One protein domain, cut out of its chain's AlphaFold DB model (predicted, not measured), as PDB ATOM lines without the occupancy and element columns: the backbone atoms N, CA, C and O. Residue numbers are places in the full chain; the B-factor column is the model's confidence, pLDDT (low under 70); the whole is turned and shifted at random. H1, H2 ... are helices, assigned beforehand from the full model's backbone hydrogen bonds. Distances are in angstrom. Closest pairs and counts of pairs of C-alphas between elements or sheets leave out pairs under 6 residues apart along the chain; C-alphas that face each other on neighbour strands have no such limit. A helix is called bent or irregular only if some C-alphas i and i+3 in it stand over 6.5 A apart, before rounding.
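This is residues 41 to 151 of the 347 residues of an uncharacterized protein of Actinoplanes philippinensis (UniProt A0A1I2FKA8). Four helices, H4 to H7, make an up-and-down bundle with H5 at its core, each running against the one before it. H1 and H3 lie side by side, H3 packs on H5, and short H2 packs on H4. The compact, all-helix printed part has 111 residues with seven named helices, H1 to H7, and no named strand; the radius of gyration of the C-alphas is 12.4 A and the spans are 35 by 25 by 24 A.

H1, residues 43 to 53, begins at C-alpha 43 (35.681, 102.557, -53.326). H2 is residues 60 to 63 and H3 residues 78 to 86. H4, residues 89 to 102, is 19.9 A long, H5, residues 106 to 117, 15.9 A, and H6, residues 122 to 134, 20.0 A. H6 is irregular: C-alphas 123 and 126 are 7.2 A apart. H7, residues 139 to 149, ends at C-alpha 149 (13.179, 90.732, -55.493).

H5 is the hub. It forms a hairpin with H4, closest C-alphas Gly 96 and Gly 112 at 3.9 A, at 34.9 degrees, only just short of steep. H5 touches H7, C-alphas Ala 117 and Ala 145 at 4.1 A, the same way. H6 and H7 form a hairpin, C-alphas Gly 132 and Ala 139 at 5.0 A. H1 touches H3, C-alphas Ala 46 and Leu 80 at 4.8 A, the same way. H4 touches H2 with residues 94 to 99 alone. H1 and H7 are apart. Every O i to N i+4 pair is within hydrogen-bond range in H1, H3, H4, H5 and H7; in H6 7 of 9 are, and H2 is too short for one.

C-alphas Asp 69 and Pro 151 are farthest apart, 36.7 A. The printed part has no cut; the link from H2 to H3 is long. No printed residue is under 70 in pLDDT.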
ATOM      1  N   HIS A  41      36.036 101.540 -47.907       87.00
ATOM      2  CA  HIS A  41      35.848 100.139 -48.254       87.00
ATOM      3  C   HIS A  41      34.932 100.019 -49.480       87.00
ATOM      4  O   HIS A  41      33.862 100.623 -49.513       87.00
ATOM      5  N   GLY A  42      35.369  99.283 -50.504       91.81
ATOM      6  CA  GLY A  42      34.666  99.153 -51.786       91.81
ATOM      7  C   GLY A  42      34.889 100.289 -52.793       91.81
ATOM      8  O   GLY A  42      34.574 100.103 -53.963       91.81
ATOM      9  N   ALA A  43      35.491 101.423 -52.411       94.06
ATOM     10  CA  ALA A  43      35.681 102.557 -53.326       94.06
ATOM     11  C   ALA A  43      36.611 102.226 -54.509       94.06
ATOM     12  O   ALA A  43      36.355 102.637 -55.636       94.06
ATOM     13  N   ALA A  44      37.669 101.441 -54.274       93.75
ATOM     14  CA  ALA A  44      38.565 100.996 -55.344       93.75
ATOM     15  C   ALA A  44      37.862 100.052 -56.336       93.75
ATOM     16  O   ALA A  44      38.090 100.148 -57.538       93.75
ATOM     17  N   ALA A  45      36.981  99.174 -55.844       94.94
ATOM     18  CA  ALA A  45      36.185  98.299 -56.699       94.94
ATOM     19  C   ALA A  45      35.154  99.108 -57.504       94.94
ATOM     20  O   ALA A  45      35.019  98.898 -58.706       94.94
ATOM     21  N   ALA A  46      34.501 100.088 -56.874       96.38
ATOM     22  CA  ALA A  46      33.574 100.994 -57.547       96.38
ATOM     23  C   ALA A  46      34.253 101.792 -58.670       96.38
ATOM     24  O   ALA A  46      33.756 101.801 -59.787       96.38
ATOM     25  N   ALA A  47      35.442 102.352 -58.430       95.75
ATOM     26  CA  ALA A  47      36.185 103.074 -59.465       95.75
ATOM     27  C   ALA A  47      36.547 102.183 -60.673       95.75
ATOM     28  O   ALA A  47      36.520 102.643 -61.815       95.75
ATOM     29  N   ARG A  48      36.864 100.898 -60.441       95.81
ATOM     30  CA  ARG A  48      37.094  99.928 -61.527       95.81
ATOM     31  C   ARG A  48      35.806  99.615 -62.296       95.81
ATOM     32  O   ARG A  48      35.853  99.530 -63.521       95.81
ATOM     33  N   LEU A  49      34.672  99.490 -61.602       96.56
ATOM     34  CA  LEU A  49      33.359  99.343 -62.237       96.56
ATOM     35  C   LEU A  49      32.985 100.569 -63.079       96.56
ATOM     36  O   LEU A  49      32.579 100.404 -64.224       96.56
ATOM     37  N   ASP A  50      33.169 101.784 -62.561       97.00
ATOM     38  CA  ASP A  50      32.887 103.023 -63.297       97.00
ATOM     39  C   ASP A  50      33.722 103.096 -64.584       97.00
ATOM     40  O   ASP A  50      33.196 103.371 -65.663       97.00
ATOM     41  N   ALA A  51      35.017 102.769 -64.506       96.38
ATOM     42  CA  ALA A  51      35.898 102.718 -65.672       96.38
ATOM     43  C   ALA A  51      35.484 101.642 -66.696       96.38
ATOM     44  O   ALA A  51      35.676 101.815 -67.904       96.38
ATOM     45  N   TYR A  52      34.913 100.526 -66.240       96.88
ATOM     46  CA  TYR A  52      34.329  99.513 -67.116       96.88
ATOM     47  C   TYR A  52      33.055 100.027 -67.802       96.88
ATOM     48  O   TYR A  52      32.944  99.974 -69.032       96.88
ATOM     49  N   PHE A  53      32.115 100.588 -67.039       96.56
ATOM     50  CA  PHE A  53      30.849 101.078 -67.577       96.56
ATOM     51  C   PHE A  53      31.022 102.306 -68.481       96.56
ATOM     52  O   PHE A  53      30.300 102.429 -69.468       96.56
ATOM     53  N   ALA A  54      32.037 103.141 -68.256       96.25
ATOM     54  CA  ALA A  54      32.369 104.267 -69.130       96.25
ATOM     55  C   ALA A  54      32.811 103.855 -70.550       96.25
ATOM     56  O   ALA A  54      32.833 104.696 -71.447       96.25
ATOM     57  N   ARG A  55      33.163 102.581 -70.781       96.38
ATOM     58  CA  ARG A  55      33.591 102.051 -72.087       96.38
ATOM     59  C   ARG A  55      32.468 101.222 -72.723       96.38
ATOM     60  O   ARG A  55      32.329 100.064 -72.346       96.38
ATOM     61  N   PRO A  56      31.691 101.731 -73.700       91.19
ATOM     62  CA  PRO A  56      30.531 101.013 -74.249       91.19
ATOM     63  C   PRO A  56      30.855  99.651 -74.875       91.19
ATOM     64  O   PRO A  56      30.029  98.749 -74.835       91.19
ATOM     65  N   ALA A  57      32.064  99.494 -75.424       93.50
ATOM     66  CA  ALA A  57      32.524  98.252 -76.042       93.50
ATOM     67  C   ALA A  57      33.149  97.249 -75.050       93.50
ATOM     68  O   ALA A  57      33.572  96.177 -75.478       93.50
ATOM     69  N   ALA A  58      33.256  97.592 -73.759       94.38
ATOM     70  CA  ALA A  58      33.895  96.712 -72.785       94.38
ATOM     71  C   ALA A  58      33.025  95.487 -72.502       94.38
ATOM     72  O   ALA A  58      31.838  95.611 -72.174       94.38
ATOM     73  N   ARG A  59      33.643  94.312 -72.592       94.19
ATOM     74  CA  ARG A  59      32.969  93.022 -72.457       94.19
ATOM     75  C   ARG A  59      33.047  92.487 -71.022       94.19
ATOM     76  O   ARG A  59      34.041  92.742 -70.345       94.19
ATOM     77  N   PRO A  60      32.031  91.752 -70.528       93.06
ATOM     78  CA  PRO A  60      32.031  91.239 -69.154       93.06
ATOM     79  C   PRO A  60      33.246  90.375 -68.770       93.06
ATOM     80  O   PRO A  60      33.629  90.374 -67.603       93.06
ATOM     81  N   ASP A  61      33.891  89.694 -69.724       93.25
ATOM     82  CA  ASP A  61      35.101  88.893 -69.484       93.25
ATOM     83  C   ASP A  61      36.306  89.713 -69.027       93.25
ATOM     84  O   ASP A  61      37.144  89.209 -68.282       93.25
ATOM     85  N   GLU A  62      36.341  91.005 -69.352       93.12
ATOM     86  CA  GLU A  62      37.363  91.924 -68.848       93.12
ATOM     87  C   GLU A  62      37.299  92.111 -67.321       93.12
ATOM     88  O   GLU A  62      38.260  92.595 -66.724       93.12
ATOM     89  N   LEU A  63      36.187  91.741 -66.671       92.56
ATOM     90  CA  LEU A  63      36.018  91.859 -65.223       92.56
ATOM     91  C   LEU A  63      36.546  90.641 -64.442       92.56
ATOM     92  O   LEU A  63      36.659  90.744 -63.221       92.56
ATOM     93  N   LEU A  64      36.885  89.519 -65.097       87.81
ATOM     94  CA  LEU A  64      37.262  88.271 -64.410       87.81
ATOM     95  C   LEU A  64      38.437  88.440 -63.449       87.81
ATOM     96  O   LEU A  64      38.342  88.019 -62.299       87.81
ATOM     97  N   ASP A  65      39.501  89.100 -63.897       85.75
ATOM     98  CA  ASP A  65      40.724  89.281 -63.108       85.75
ATOM     99  C   ASP A  65      40.865  90.712 -62.579       85.75
ATOM    100  O   ASP A  65      41.722  91.015 -61.744       85.75
ATOM    101  N   ALA A  66      39.965  91.605 -63.000       88.38
ATOM    102  CA  ALA A  66      40.005  93.021 -62.663       88.38
ATOM    103  C   ALA A  66      39.797  93.306 -61.169       88.38
ATOM    104  O   ALA A  66      39.913  94.460 -60.767       88.38
ATOM    105  N   PHE A  67      39.503  92.309 -60.330       89.12
ATOM    106  CA  PHE A  67      39.239  92.487 -58.897       89.12
ATOM    107  C   PHE A  67      40.103  91.606 -57.995       89.12
ATOM    108  O   PHE A  67      39.893  91.612 -56.785       89.12
ATOM    109  N   HIS A  68      41.097  90.898 -58.540       85.38
ATOM    110  CA  HIS A  68      41.954  90.021 -57.737       85.38
ATOM    111  C   HIS A  68      42.713  90.789 -56.635       85.38
ATOM    112  O   HIS A  68      42.767  90.353 -55.487       85.38
ATOM    113  N   ASP A  69      43.207  91.986 -56.960       86.75
ATOM    114  CA  ASP A  69      44.013  92.806 -56.040       86.75
ATOM    115  C   ASP A  69      43.207  93.911 -55.341       86.75
ATOM    116  O   ASP A  69      43.767  94.880 -54.823       86.75
ATOM    117  N   VAL A  70      41.874  93.816 -55.368       88.50
ATOM    118  CA  VAL A  70      40.989  94.793 -54.735       88.50
ATOM    119  C   VAL A  70      40.035  94.102 -53.780       88.50
ATOM    120  O   VAL A  70      39.428  93.081 -54.074       88.50
ATOM    121  N   ASP A  71      39.875  94.720 -52.617       86.94
ATOM    122  CA  ASP A  71      38.914  94.299 -51.611       86.94
ATOM    123  C   ASP A  71      37.476  94.520 -52.115       86.94
ATOM    124  O   ASP A  71      37.008  95.661 -52.188       86.94
ATOM    125  N   VAL A  72      36.793  93.428 -52.480       92.75
ATOM    126  CA  VAL A  72      35.375  93.418 -52.870       92.75
ATOM    127  C   VAL A  72      34.511  93.147 -51.631       92.75
ATOM    128  O   VAL A  72      34.571  92.038 -51.089       92.75
ATOM    129  N   PRO A  73      33.697  94.124 -51.183       93.88
ATOM    130  CA  PRO A  73      32.808  93.964 -50.039       93.88
ATOM    131  C   PRO A  73      31.822  92.806 -50.217       93.88
ATOM    132  O   PRO A  73      31.175  92.686 -51.253       93.88
ATOM    133  N   ILE A  74      31.657  92.002 -49.166       94.62
ATOM    134  CA  ILE A  74      30.690  90.889 -49.118       94.62
ATOM    135  C   ILE A  74      29.300  91.322 -48.632       94.62
ATOM    136  O   ILE A  74      28.367  90.530 -48.617       94.62
ATOM    137  N   HIS A  75      29.164  92.575 -48.197       94.25
ATOM    138  CA  HIS A  75      27.908  93.200 -47.792       94.25
ATOM    139  C   HIS A  75      27.527  94.288 -48.795       94.25
ATOM    140  O   HIS A  75      28.360  94.727 -49.590       94.25
ATOM    141  N   HIS A  76      26.286  94.776 -48.712       94.38
ATOM    142  CA  HIS A  76      25.890  95.965 -49.462       94.38
ATOM    143  C   HIS A  76      26.888  97.099 -49.235       94.38
ATOM    144  O   HIS A  76      27.215  97.453 -48.100       94.38
ATOM    145  N   ASN A  77      27.352  97.668 -50.339       95.69
ATOM    146  CA  ASN A  77      28.325  98.732 -50.331       95.69
ATOM    147  C   ASN A  77      27.806  99.899 -51.160       95.69
ATOM    148  O   ASN A  77      27.498  99.744 -52.341       95.69
ATOM    149  N   VAL A  78      27.751 101.072 -50.535       95.00
ATOM    150  CA  VAL A  78      27.210 102.287 -51.154       95.00
ATOM    151  C   VAL A  78      27.992 102.722 -52.395       95.00
ATOM    152  O   VAL A  78      27.393 103.278 -53.306       95.00
ATOM    153  N   HIS A  79      29.299 102.437 -52.472       96.00
ATOM    154  CA  HIS A  79      30.113 102.799 -53.637       96.00
ATOM    155  C   HIS A  79      29.829 101.880 -54.822       96.00
ATOM    156  O   HIS A  79      29.654 102.366 -55.934       96.00
ATOM    157  N   LEU A  80      29.724 100.565 -54.591       96.12
ATOM    158  CA  LEU A  80      29.330  99.620 -55.645       96.12
ATOM    159  C   LEU A  80      27.910  99.899 -56.147       96.12
ATOM    160  O   LEU A  80      27.668  99.867 -57.350       96.12
ATOM    161  N   ALA A  81      26.989 100.213 -55.233       96.06
ATOM    162  CA  ALA A  81      25.622 100.565 -55.590       96.06
ATOM    163  C   ALA A  81      25.546 101.866 -56.403       96.06
ATOM    164  O   ALA A  81      24.800 101.922 -57.375       96.06
ATOM    165  N   ALA A  82      26.347 102.879 -56.056       96.06
ATOM    166  CA  ALA A  82      26.436 104.116 -56.829       96.06
ATOM    167  C   ALA A  82      27.003 103.874 -58.238       96.06
ATOM    168  O   ALA A  82      26.426 104.345 -59.214       96.06
ATOM    169  N   ALA A  83      28.082 103.092 -58.362       96.50
ATOM    170  CA  ALA A  83      28.640 102.729 -59.667       96.50
ATOM    171  C   ALA A  83      27.608 101.997 -60.544       96.50
ATOM    172  O   ALA A  83      27.450 102.304 -61.725       96.50
ATOM    173  N   ALA A  84      26.841 101.074 -59.953       96.00
ATOM    174  CA  ALA A  84      25.749 100.399 -60.645       96.00
ATOM    175  C   ALA A  84      24.619 101.365 -61.051       96.00
ATOM    176  O   ALA A  84      24.099 101.251 -62.156       96.00
ATOM    177  N   SER A  85      24.248 102.335 -60.205       95.56
ATOM    178  CA  SER A  85      23.149 103.262 -60.510       95.56
ATOM    179  C   SER A  85      23.494 104.320 -61.559       95.56
ATOM    180  O   SER A  85      22.587 104.891 -62.158       95.56
ATOM    181  N   HIS A  86      24.779 104.613 -61.777       95.12
ATOM    182  CA  HIS A  86      25.227 105.517 -62.842       95.12
ATOM    183  C   HIS A  86      25.316 104.844 -64.222       95.12
ATOM    184  O   HIS A  86      25.447 105.541 -65.230       95.12
ATOM    185  N   ALA A  87      25.274 103.511 -64.281       95.56
ATOM    186  CA  ALA A  87      25.419 102.735 -65.508       95.56
ATOM    187  C   ALA A  87      24.062 102.330 -66.116       95.56
ATOM    188  O   ALA A  87      23.017 102.411 -65.473       95.56
ATOM    189  N   ASP A  88      24.079 101.858 -67.369       94.75
ATOM    190  CA  ASP A  88      22.899 101.258 -68.007       94.75
ATOM    191  C   ASP A  88      22.455 100.000 -67.224       94.75
ATOM    192  O   ASP A  88      23.241  99.047 -67.119       94.75
ATOM    193  N   PRO A  89      21.206  99.944 -66.714       94.38
ATOM    194  CA  PRO A  89      20.699  98.807 -65.946       94.38
ATOM    195  C   PRO A  89      20.795  97.456 -66.668       94.38
ATOM    196  O   PRO A  89      21.023  96.429 -66.024       94.38
ATOM    197  N   ASN A  90      20.642  97.424 -67.995       94.69
ATOM    198  CA  ASN A  90      20.762  96.180 -68.760       94.69
ATOM    199  C   ASN A  90      22.196  95.666 -68.749       94.69
ATOM    200  O   ASN A  90      22.434  94.469 -68.603       94.69
ATOM    201  N   ARG A  91      23.150  96.589 -68.833       95.19
ATOM    202  CA  ARG A  91      24.573  96.279 -68.869       95.19
ATOM    203  C   ARG A  91      25.105  95.867 -67.496       95.19
ATOM    204  O   ARG A  91      25.918  94.952 -67.402       95.19
ATOM    205  N   VAL A  92      24.598  96.482 -66.426       96.44
ATOM    206  CA  VAL A  92      24.845  96.053 -65.036       96.44
ATOM    207  C   VAL A  92      24.375  94.613 -64.825       96.44
ATOM    208  O   VAL A  92      25.123  93.783 -64.306       96.44
ATOM    209  N   ARG A  93      23.154  94.305 -65.268       95.75
ATOM    210  CA  ARG A  93      22.550  92.970 -65.174       95.75
ATOM    211  C   ARG A  93      23.311  91.936 -65.998       95.75
ATOM    212  O   ARG A  93      23.575  90.843 -65.506       95.75
ATOM    213  N   GLU A  94      23.680  92.274 -67.231       96.06
ATOM    214  CA  GLU A  94      24.477  91.411 -68.106       96.06
ATOM    215  C   GLU A  94      25.832  91.083 -67.473       96.06
ATOM    216  O   GLU A  94      26.172  89.906 -67.345       96.06
ATOM    217  N   ALA A  95      26.563  92.095 -66.995       96.88
ATOM    218  CA  ALA A  95      27.835  91.900 -66.306       96.88
ATOM    219  C   ALA A  95      27.670  91.047 -65.038       96.88
ATOM    220  O   ALA A  95      28.438  90.110 -64.823       96.88
ATOM    221  N   GLY A  96      26.639  91.318 -64.229       97.44
ATOM    222  CA  GLY A  96      26.323  90.550 -63.024       97.44
ATOM    223  C   GLY A  96      26.074  89.068 -63.311       97.44
ATOM    224  O   GLY A  96      26.741  88.208 -62.733       97.44
ATOM    225  N   ARG A  97      25.170  88.767 -64.255       97.62
ATOM    226  CA  ARG A  97      24.856  87.397 -64.709       97.62
ATOM    227  C   ARG A  97      26.084  86.688 -65.246       97.62
ATOM    228  O   ARG A  97      26.321  85.522 -64.941       97.62
ATOM    229  N   TRP A  98      26.850  87.384 -66.077       97.19
ATOM    230  CA  TRP A  98      28.022  86.804 -66.699       97.19
ATOM    231  C   TRP A  98      29.071  86.439 -65.644       97.19
ATOM    232  O   TRP A  98      29.565  85.312 -65.645       97.19
ATOM    233  N   LEU A  99      29.338  87.335 -64.689       96.94
ATOM    234  CA  LEU A  99      30.299  87.104 -63.615       96.94
ATOM    235  C   LEU A  99      29.918  85.915 -62.735       96.94
ATOM    236  O   LEU A  99      30.764  85.057 -62.509       96.94
ATOM    237  N   ILE A 100      28.673  85.810 -62.266       95.94
ATOM    238  CA  ILE A 100      28.298  84.691 -61.385       95.94
ATOM    239  C   ILE A 100      28.309  83.331 -62.097       95.94
ATOM    240  O   ILE A 100      28.503  82.310 -61.448       95.94
ATOM    241  N   ARG A 101      28.134  83.307 -63.426       95.62
ATOM    242  CA  ARG A 101      28.120  82.067 -64.224       95.62
ATOM    243  C   ARG A 101      29.504  81.630 -64.701       95.62
ATOM    244  O   ARG A 101      29.696  80.447 -64.954       95.62
ATOM    245  N   ASN A 102      30.445  82.565 -64.860       95.25
ATOM    246  CA  ASN A 102      31.740  82.299 -65.502       95.25
ATOM    247  C   ASN A 102      32.954  82.548 -64.594       95.25
ATOM    248  O   ASN A 102      34.067  82.177 -64.963       95.25
ATOM    249  N   SER A 103      32.788  83.184 -63.431       92.50
ATOM    250  CA  SER A 103      33.923  83.470 -62.548       92.50
ATOM    251  C   SER A 103      34.457  82.205 -61.888       92.50
ATOM    252  O   SER A 103      33.719  81.472 -61.237       92.50
ATOM    253  N   VAL A 104      35.773  82.019 -61.963       88.81
ATOM    254  CA  VAL A 104      36.515  81.017 -61.175       88.81
ATOM    255  C   VAL A 104      37.078  81.597 -59.869       88.81
ATOM    256  O   VAL A 104      37.610  80.865 -59.037       88.81
ATOM    257  N   HIS A 105      36.956  82.915 -59.678       89.88
ATOM    258  CA  HIS A 105      37.463  83.647 -58.519       89.88
ATOM    259  C   HIS A 105      36.328  84.217 -57.665       89.88
ATOM    260  O   HIS A 105      35.411  84.869 -58.170       89.88
ATOM    261  N   GLU A 106      36.437  84.046 -56.344       91.94
ATOM    262  CA  GLU A 106      35.431  84.517 -55.387       91.94
ATOM    263  C   GLU A 106      35.191  86.029 -55.456       91.94
ATOM    264  O   GLU A 106      34.051  86.463 -55.316       91.94
ATOM    265  N   CYS A 107      36.231  86.845 -55.668       93.00
ATOM    266  CA  CYS A 107      36.098  88.306 -55.738       93.00
ATOM    267  C   CYS A 107      35.176  88.735 -56.888       93.00
ATOM    268  O   CYS A 107      34.271  89.545 -56.688       93.00
ATOM    269  N   SER A 108      35.362  88.144 -58.065       94.50
ATOM    270  CA  SER A 108      34.604  88.461 -59.280       94.50
ATOM    271  C   SER A 108      33.188  87.891 -59.217       94.50
ATOM    272  O   SER A 108      32.229  88.579 -59.563       94.50
ATOM    273  N   ALA A 109      33.021  86.699 -58.635       95.62
ATOM    274  CA  ALA A 109      31.703  86.152 -58.326       95.62
ATOM    275  C   ALA A 109      30.943  87.011 -57.290       95.62
ATOM    276  O   ALA A 109      29.754  87.280 -57.454       95.62
ATOM    277  N   THR A 110      31.636  87.506 -56.255       96.88
ATOM    278  CA  THR A 110      31.067  88.417 -55.239       96.88
ATOM    279  C   THR A 110      30.613  89.717 -55.890       96.88
ATOM    280  O   THR A 110      29.521  90.199 -55.602       96.88
ATOM    281  N   LEU A 111      31.423  90.270 -56.796       96.81
ATOM    282  CA  LEU A 111      31.068  91.460 -57.557       96.81
ATOM    283  C   LEU A 111      29.834  91.222 -58.428       96.81
ATOM    284  O   LEU A 111      28.917  92.037 -58.406       96.81
ATOM    285  N   GLY A 112      29.785  90.098 -59.149       97.25
ATOM    286  CA  GLY A 112      28.625  89.725 -59.956       97.25
ATOM    287  C   GLY A 112      27.345  89.684 -59.123       97.25
ATOM    288  O   GLY A 112      26.340  90.297 -59.485       97.25
ATOM    289  N   LEU A 113      27.412  89.052 -57.950       97.81
ATOM    290  CA  LEU A 113      26.297  89.000 -57.012       97.81
ATOM    291  C   LEU A 113      25.953  90.381 -56.428       97.81
ATOM    292  O   LEU A 113      24.776  90.672 -56.236       97.81
ATOM    293  N   ALA A 114      26.940  91.249 -56.187       97.69
ATOM    294  CA  ALA A 114      26.707  92.623 -55.747       97.69
ATOM    295  C   ALA A 114      25.962  93.445 -56.807       97.69
ATOM    296  O   ALA A 114      25.025  94.156 -56.457       97.69
ATOM    297  N   LEU A 115      26.317  93.307 -58.089       97.50
ATOM    298  CA  LEU A 115      25.603  93.960 -59.191       97.50
ATOM    299  C   LEU A 115      24.157  93.463 -59.282       97.50
ATOM    300  O   LEU A 115      23.231  94.269 -59.357       97.50
ATOM    301  N   LEU A 116      23.939  92.147 -59.196       97.25
ATOM    302  CA  LEU A 116      22.582  91.599 -59.195       97.25
ATOM    303  C   LEU A 116      21.802  91.995 -57.937       97.25
ATOM    304  O   LEU A 116      20.602  92.233 -58.022       97.25
ATOM    305  N   ALA A 117      22.435  92.142 -56.776       96.25
ATOM    306  CA  ALA A 117      21.760  92.616 -55.567       96.25
ATOM    307  C   ALA A 117      21.208  94.051 -55.696       96.25
ATOM    308  O   ALA A 117      20.371  94.450 -54.876       96.25
ATOM    309  N   GLU A 118      21.651  94.814 -56.703       95.12
ATOM    310  CA  GLU A 118      21.146  96.153 -57.002       95.12
ATOM    311  C   GLU A 118      19.932  96.189 -57.939       95.12
ATOM    312  O   GLU A 118      19.200  97.181 -57.950       95.12
ATOM    313  N   ASP A 119      19.634  95.070 -58.596       91.88
ATOM    314  CA  ASP A 119      18.482  94.881 -59.475       91.88
ATOM    315  C   ASP A 119      17.369  94.008 -58.834       91.88
ATOM    316  O   ASP A 119      17.561  93.417 -57.767       91.88
ATOM    317  N   THR A 120      16.179  93.959 -59.451       92.25
ATOM    318  CA  THR A 120      14.979  93.268 -58.930       92.25
ATOM    319  C   THR A 120      14.356  92.243 -59.884       92.25
ATOM    320  O   THR A 120      13.259  91.757 -59.621       92.25
ATOM    321  N   ASP A 121      15.037  91.863 -60.963       93.69
ATOM    322  CA  ASP A 121      14.496  90.899 -61.922       93.69
ATOM    323  C   ASP A 121      14.384  89.492 -61.326       93.69
ATOM    324  O   ASP A 121      15.375  88.937 -60.822       93.69
ATOM    325  N   PRO A 122      13.173  88.907 -61.369       92.62
ATOM    326  CA  PRO A 122      12.919  87.591 -60.808       92.62
ATOM    327  C   PRO A 122      13.656  86.471 -61.553       92.62
ATOM    328  O   PRO A 122      13.897  85.425 -60.953       92.62
ATOM    329  N   ALA A 123      14.062  86.670 -62.814       94.69
ATOM    330  CA  ALA A 123      14.785  85.661 -63.591       94.69
ATOM    331  C   ALA A 123      16.170  85.325 -63.008       94.69
ATOM    332  O   ALA A 123      16.713  84.263 -63.303       94.69
ATOM    333  N   ASP A 124      16.728  86.197 -62.162       96.25
ATOM    334  CA  ASP A 124      18.033  85.987 -61.523       96.25
ATOM    335  C   ASP A 124      17.959  85.139 -60.248       96.25
ATOM    336  O   ASP A 124      18.995  84.734 -59.716       96.25
ATOM    337  N   LEU A 125      16.755  84.884 -59.721       96.19
ATOM    338  CA  LEU A 125      16.580  84.213 -58.433       96.19
ATOM    339  C   LEU A 125      17.266  82.830 -58.367       96.19
ATOM    340  O   LEU A 125      17.957  82.591 -57.374       96.19
ATOM    341  N   PRO A 126      17.168  81.946 -59.385       96.19
ATOM    342  CA  PRO A 126      17.841  80.645 -59.342       96.19
ATOM    343  C   PRO A 126      19.368  80.748 -59.219       96.19
ATOM    344  O   PRO A 126      19.982  80.008 -58.444       96.19
ATOM    345  N   ASP A 127      19.989  81.693 -59.930       96.50
ATOM    346  CA  ASP A 127      21.438  81.879 -59.872       96.50
ATOM    347  C   ASP A 127      21.860  82.490 -58.523       96.50
ATOM    348  O   ASP A 127      22.858  82.080 -57.935       96.50
ATOM    349  N   ILE A 128      21.068  83.421 -57.977       97.38
ATOM    350  CA  ILE A 128      21.304  84.021 -56.653       97.38
ATOM    351  C   ILE A 128      21.219  82.971 -55.542       97.38
ATOM    352  O   ILE A 128      22.068  82.953 -54.650       97.38
ATOM    353  N   GLU A 129      20.219  82.087 -55.585       97.12
ATOM    354  CA  GLU A 129      20.119  80.971 -54.643       97.12
ATOM    355  C   GLU A 129      21.311  80.022 -54.761       97.12
ATOM    356  O   GLU A 129      21.857  79.598 -53.743       97.12
ATOM    357  N   THR A 130      21.725  79.709 -55.992       96.69
ATOM    358  CA  THR A 130      22.902  78.873 -56.250       96.69
ATOM    359  C   THR A 130      24.139  79.494 -55.613       96.69
ATOM    360  O   THR A 130      24.803  78.838 -54.813       96.69
ATOM    361  N   MET A 131      24.394  80.782 -55.860       96.38
ATOM    362  CA  MET A 131      25.507  81.501 -55.237       96.38
ATOM    363  C   MET A 131      25.421  81.493 -53.709       96.38
ATOM    364  O   MET A 131      26.424  81.256 -53.039       96.38
ATOM    365  N   GLY A 132      24.226  81.686 -53.148       96.38
ATOM    366  CA  GLY A 132      24.005  81.637 -51.705       96.38
ATOM    367  C   GLY A 132      24.340  80.283 -51.059       96.38
ATOM    368  O   GLY A 132      24.708  80.238 -49.885       96.38
ATOM    369  N   ARG A 133      24.252  79.177 -51.806       95.81
ATOM    370  CA  ARG A 133      24.609  77.833 -51.317       95.81
ATOM    371  C   ARG A 133      26.107  77.541 -51.379       95.81
ATOM    372  O   ARG A 133      26.569  76.673 -50.649       95.81
ATOM    373  N   LEU A 134      26.855  78.230 -52.243       93.00
ATOM    374  CA  LEU A 134      28.266  77.919 -52.500       93.00
ATOM    375  C   LEU A 134      29.209  78.333 -51.366       93.00
ATOM    376  O   LEU A 134      30.290  77.762 -51.249       93.00
ATOM    377  N   GLY A 135      28.829  79.296 -50.524       85.44
ATOM    378  CA  GLY A 135      29.623  79.613 -49.341       85.44
ATOM    379  C   GLY A 135      29.215  80.878 -48.600       85.44
ATOM    380  O   GLY A 135      28.548  81.768 -49.135       85.44
ATOM    381  N   ASP A 136      29.703  80.974 -47.362       92.81
ATOM    382  CA  ASP A 136      29.428  82.050 -46.401       92.81
ATOM    383  C   ASP A 136      29.689  83.454 -46.957       92.81
ATOM    384  O   ASP A 136      28.986  84.405 -46.614       92.81
ATOM    385  N   ARG A 137      30.665  83.585 -47.862       94.88
ATOM    386  CA  ARG A 137      31.030  84.850 -48.509       94.88
ATOM    387  C   ARG A 137      29.877  85.469 -49.301       94.88
ATOM    388  O   ARG A 137      29.744  86.690 -49.346       94.88
ATOM    389  N   PHE A 138      29.062  84.643 -49.949       97.31
ATOM    390  CA  PHE A 138      27.987  85.103 -50.827       97.31
ATOM    391  C   PHE A 138      26.687  85.365 -50.066       97.31
ATOM    392  O   PHE A 138      25.828  86.105 -50.551       97.31
ATOM    393  N   ALA A 139      26.551  84.800 -48.865       97.69
ATOM    394  CA  ALA A 139      25.311  84.811 -48.103       97.69
ATOM    395  C   ALA A 139      24.729  86.213 -47.842       97.69
ATOM    396  O   ALA A 139      23.534  86.390 -48.094       97.69
ATOM    397  N   PRO A 140      25.494  87.251 -47.434       97.44
ATOM    398  CA  PRO A 140      24.893  88.557 -47.169       97.44
ATOM    399  C   PRO A 140      24.317  89.224 -48.427       97.44
ATOM    400  O   PRO A 140      23.233  89.813 -48.379       97.44
ATOM    401  N   LEU A 141      25.017  89.128 -49.563       98.19
ATOM    402  CA  LEU A 141      24.537  89.681 -50.833       98.19
ATOM    403  C   LEU A 141      23.374  88.863 -51.395       98.19
ATOM    404  O   LEU A 141      22.400  89.461 -51.847       98.19
ATOM    405  N   ALA A 142      23.419  87.530 -51.303       98.25
ATOM    406  CA  ALA A 142      22.311  86.668 -51.709       98.25
ATOM    407  C   ALA A 142      21.044  86.973 -50.893       98.25
ATOM    408  O   ALA A 142      19.970  87.180 -51.459       98.25
ATOM    409  N   ALA A 143      21.176  87.112 -49.571       98.00
ATOM    410  CA  ALA A 143      20.069  87.460 -48.686       98.00
ATOM    411  C   ALA A 143      19.437  88.810 -49.054       98.00
ATOM    412  O   ALA A 143      18.212  88.931 -49.143       98.00
ATOM    413  N   ARG A 144      20.269  89.829 -49.313       97.06
ATOM    414  CA  ARG A 144      19.805  91.138 -49.792       97.06
ATOM    415  C   ARG A 144      19.098  91.027 -51.140       97.06
ATOM    416  O   ARG A 144      18.022  91.601 -51.305       97.06
ATOM    417  N   ALA A 145      19.704  90.322 -52.089       97.25
ATOM    418  CA  ALA A 145      19.201  90.183 -53.447       97.25
ATOM    419  C   ALA A 145      17.819  89.510 -53.473       97.25
ATOM    420  O   ALA A 145      16.929  90.001 -54.165       97.25
ATOM    421  N   ILE A 146      17.617  88.460 -52.668       97.62
ATOM    422  CA  ILE A 146      16.322  87.776 -52.507       97.62
ATOM    423  C   ILE A 146      15.282  88.721 -51.897       97.62
ATOM    424  O   ILE A 146      14.207  88.903 -52.467       97.62
ATOM    425  N   ARG A 147      15.612  89.381 -50.778       95.81
ATOM    426  CA  ARG A 147      14.680  90.270 -50.061       95.81
ATOM    427  C   ARG A 147      14.164  91.435 -50.893       95.81
ATOM    428  O   ARG A 147      13.055  91.904 -50.662       95.81
ATOM    429  N   ARG A 148      14.975  91.932 -51.825       94.75
ATOM    430  CA  ARG A 148      14.576  93.018 -52.727       94.75
ATOM    431  C   ARG A 148      13.709  92.553 -53.892       94.75
ATOM    432  O   ARG A 148      12.989  93.373 -54.449       94.75
ATOM    433  N   ARG A 149      13.814  91.282 -54.286       94.31
ATOM    434  CA  ARG A 149      13.179  90.732 -55.493       94.31
ATOM    435  C   ARG A 149      11.773  90.218 -55.263       94.31
ATOM    436  O   ARG A 149      10.936  90.320 -56.149       94.31
ATOM    437  N   THR A 150      11.524  89.618 -54.107       91.62
ATOM    438  CA  THR A 150      10.277  88.896 -53.872       91.62
ATOM    439  C   THR A 150       9.759  89.141 -52.460       91.62
ATOM    440  O   THR A 150      10.562  89.216 -51.532       91.62
ATOM    441  N   PRO A 151       8.435  89.264 -52.259       90.56
ATOM    442  CA  PRO A 151       7.836  89.203 -50.930       90.56
ATOM    443  C   PRO A 151       7.793  87.767 -50.375       90.56
ATOM    444  O   PRO A 151       7.684  87.587 -49.163       90.56
TER     445      PRO A 151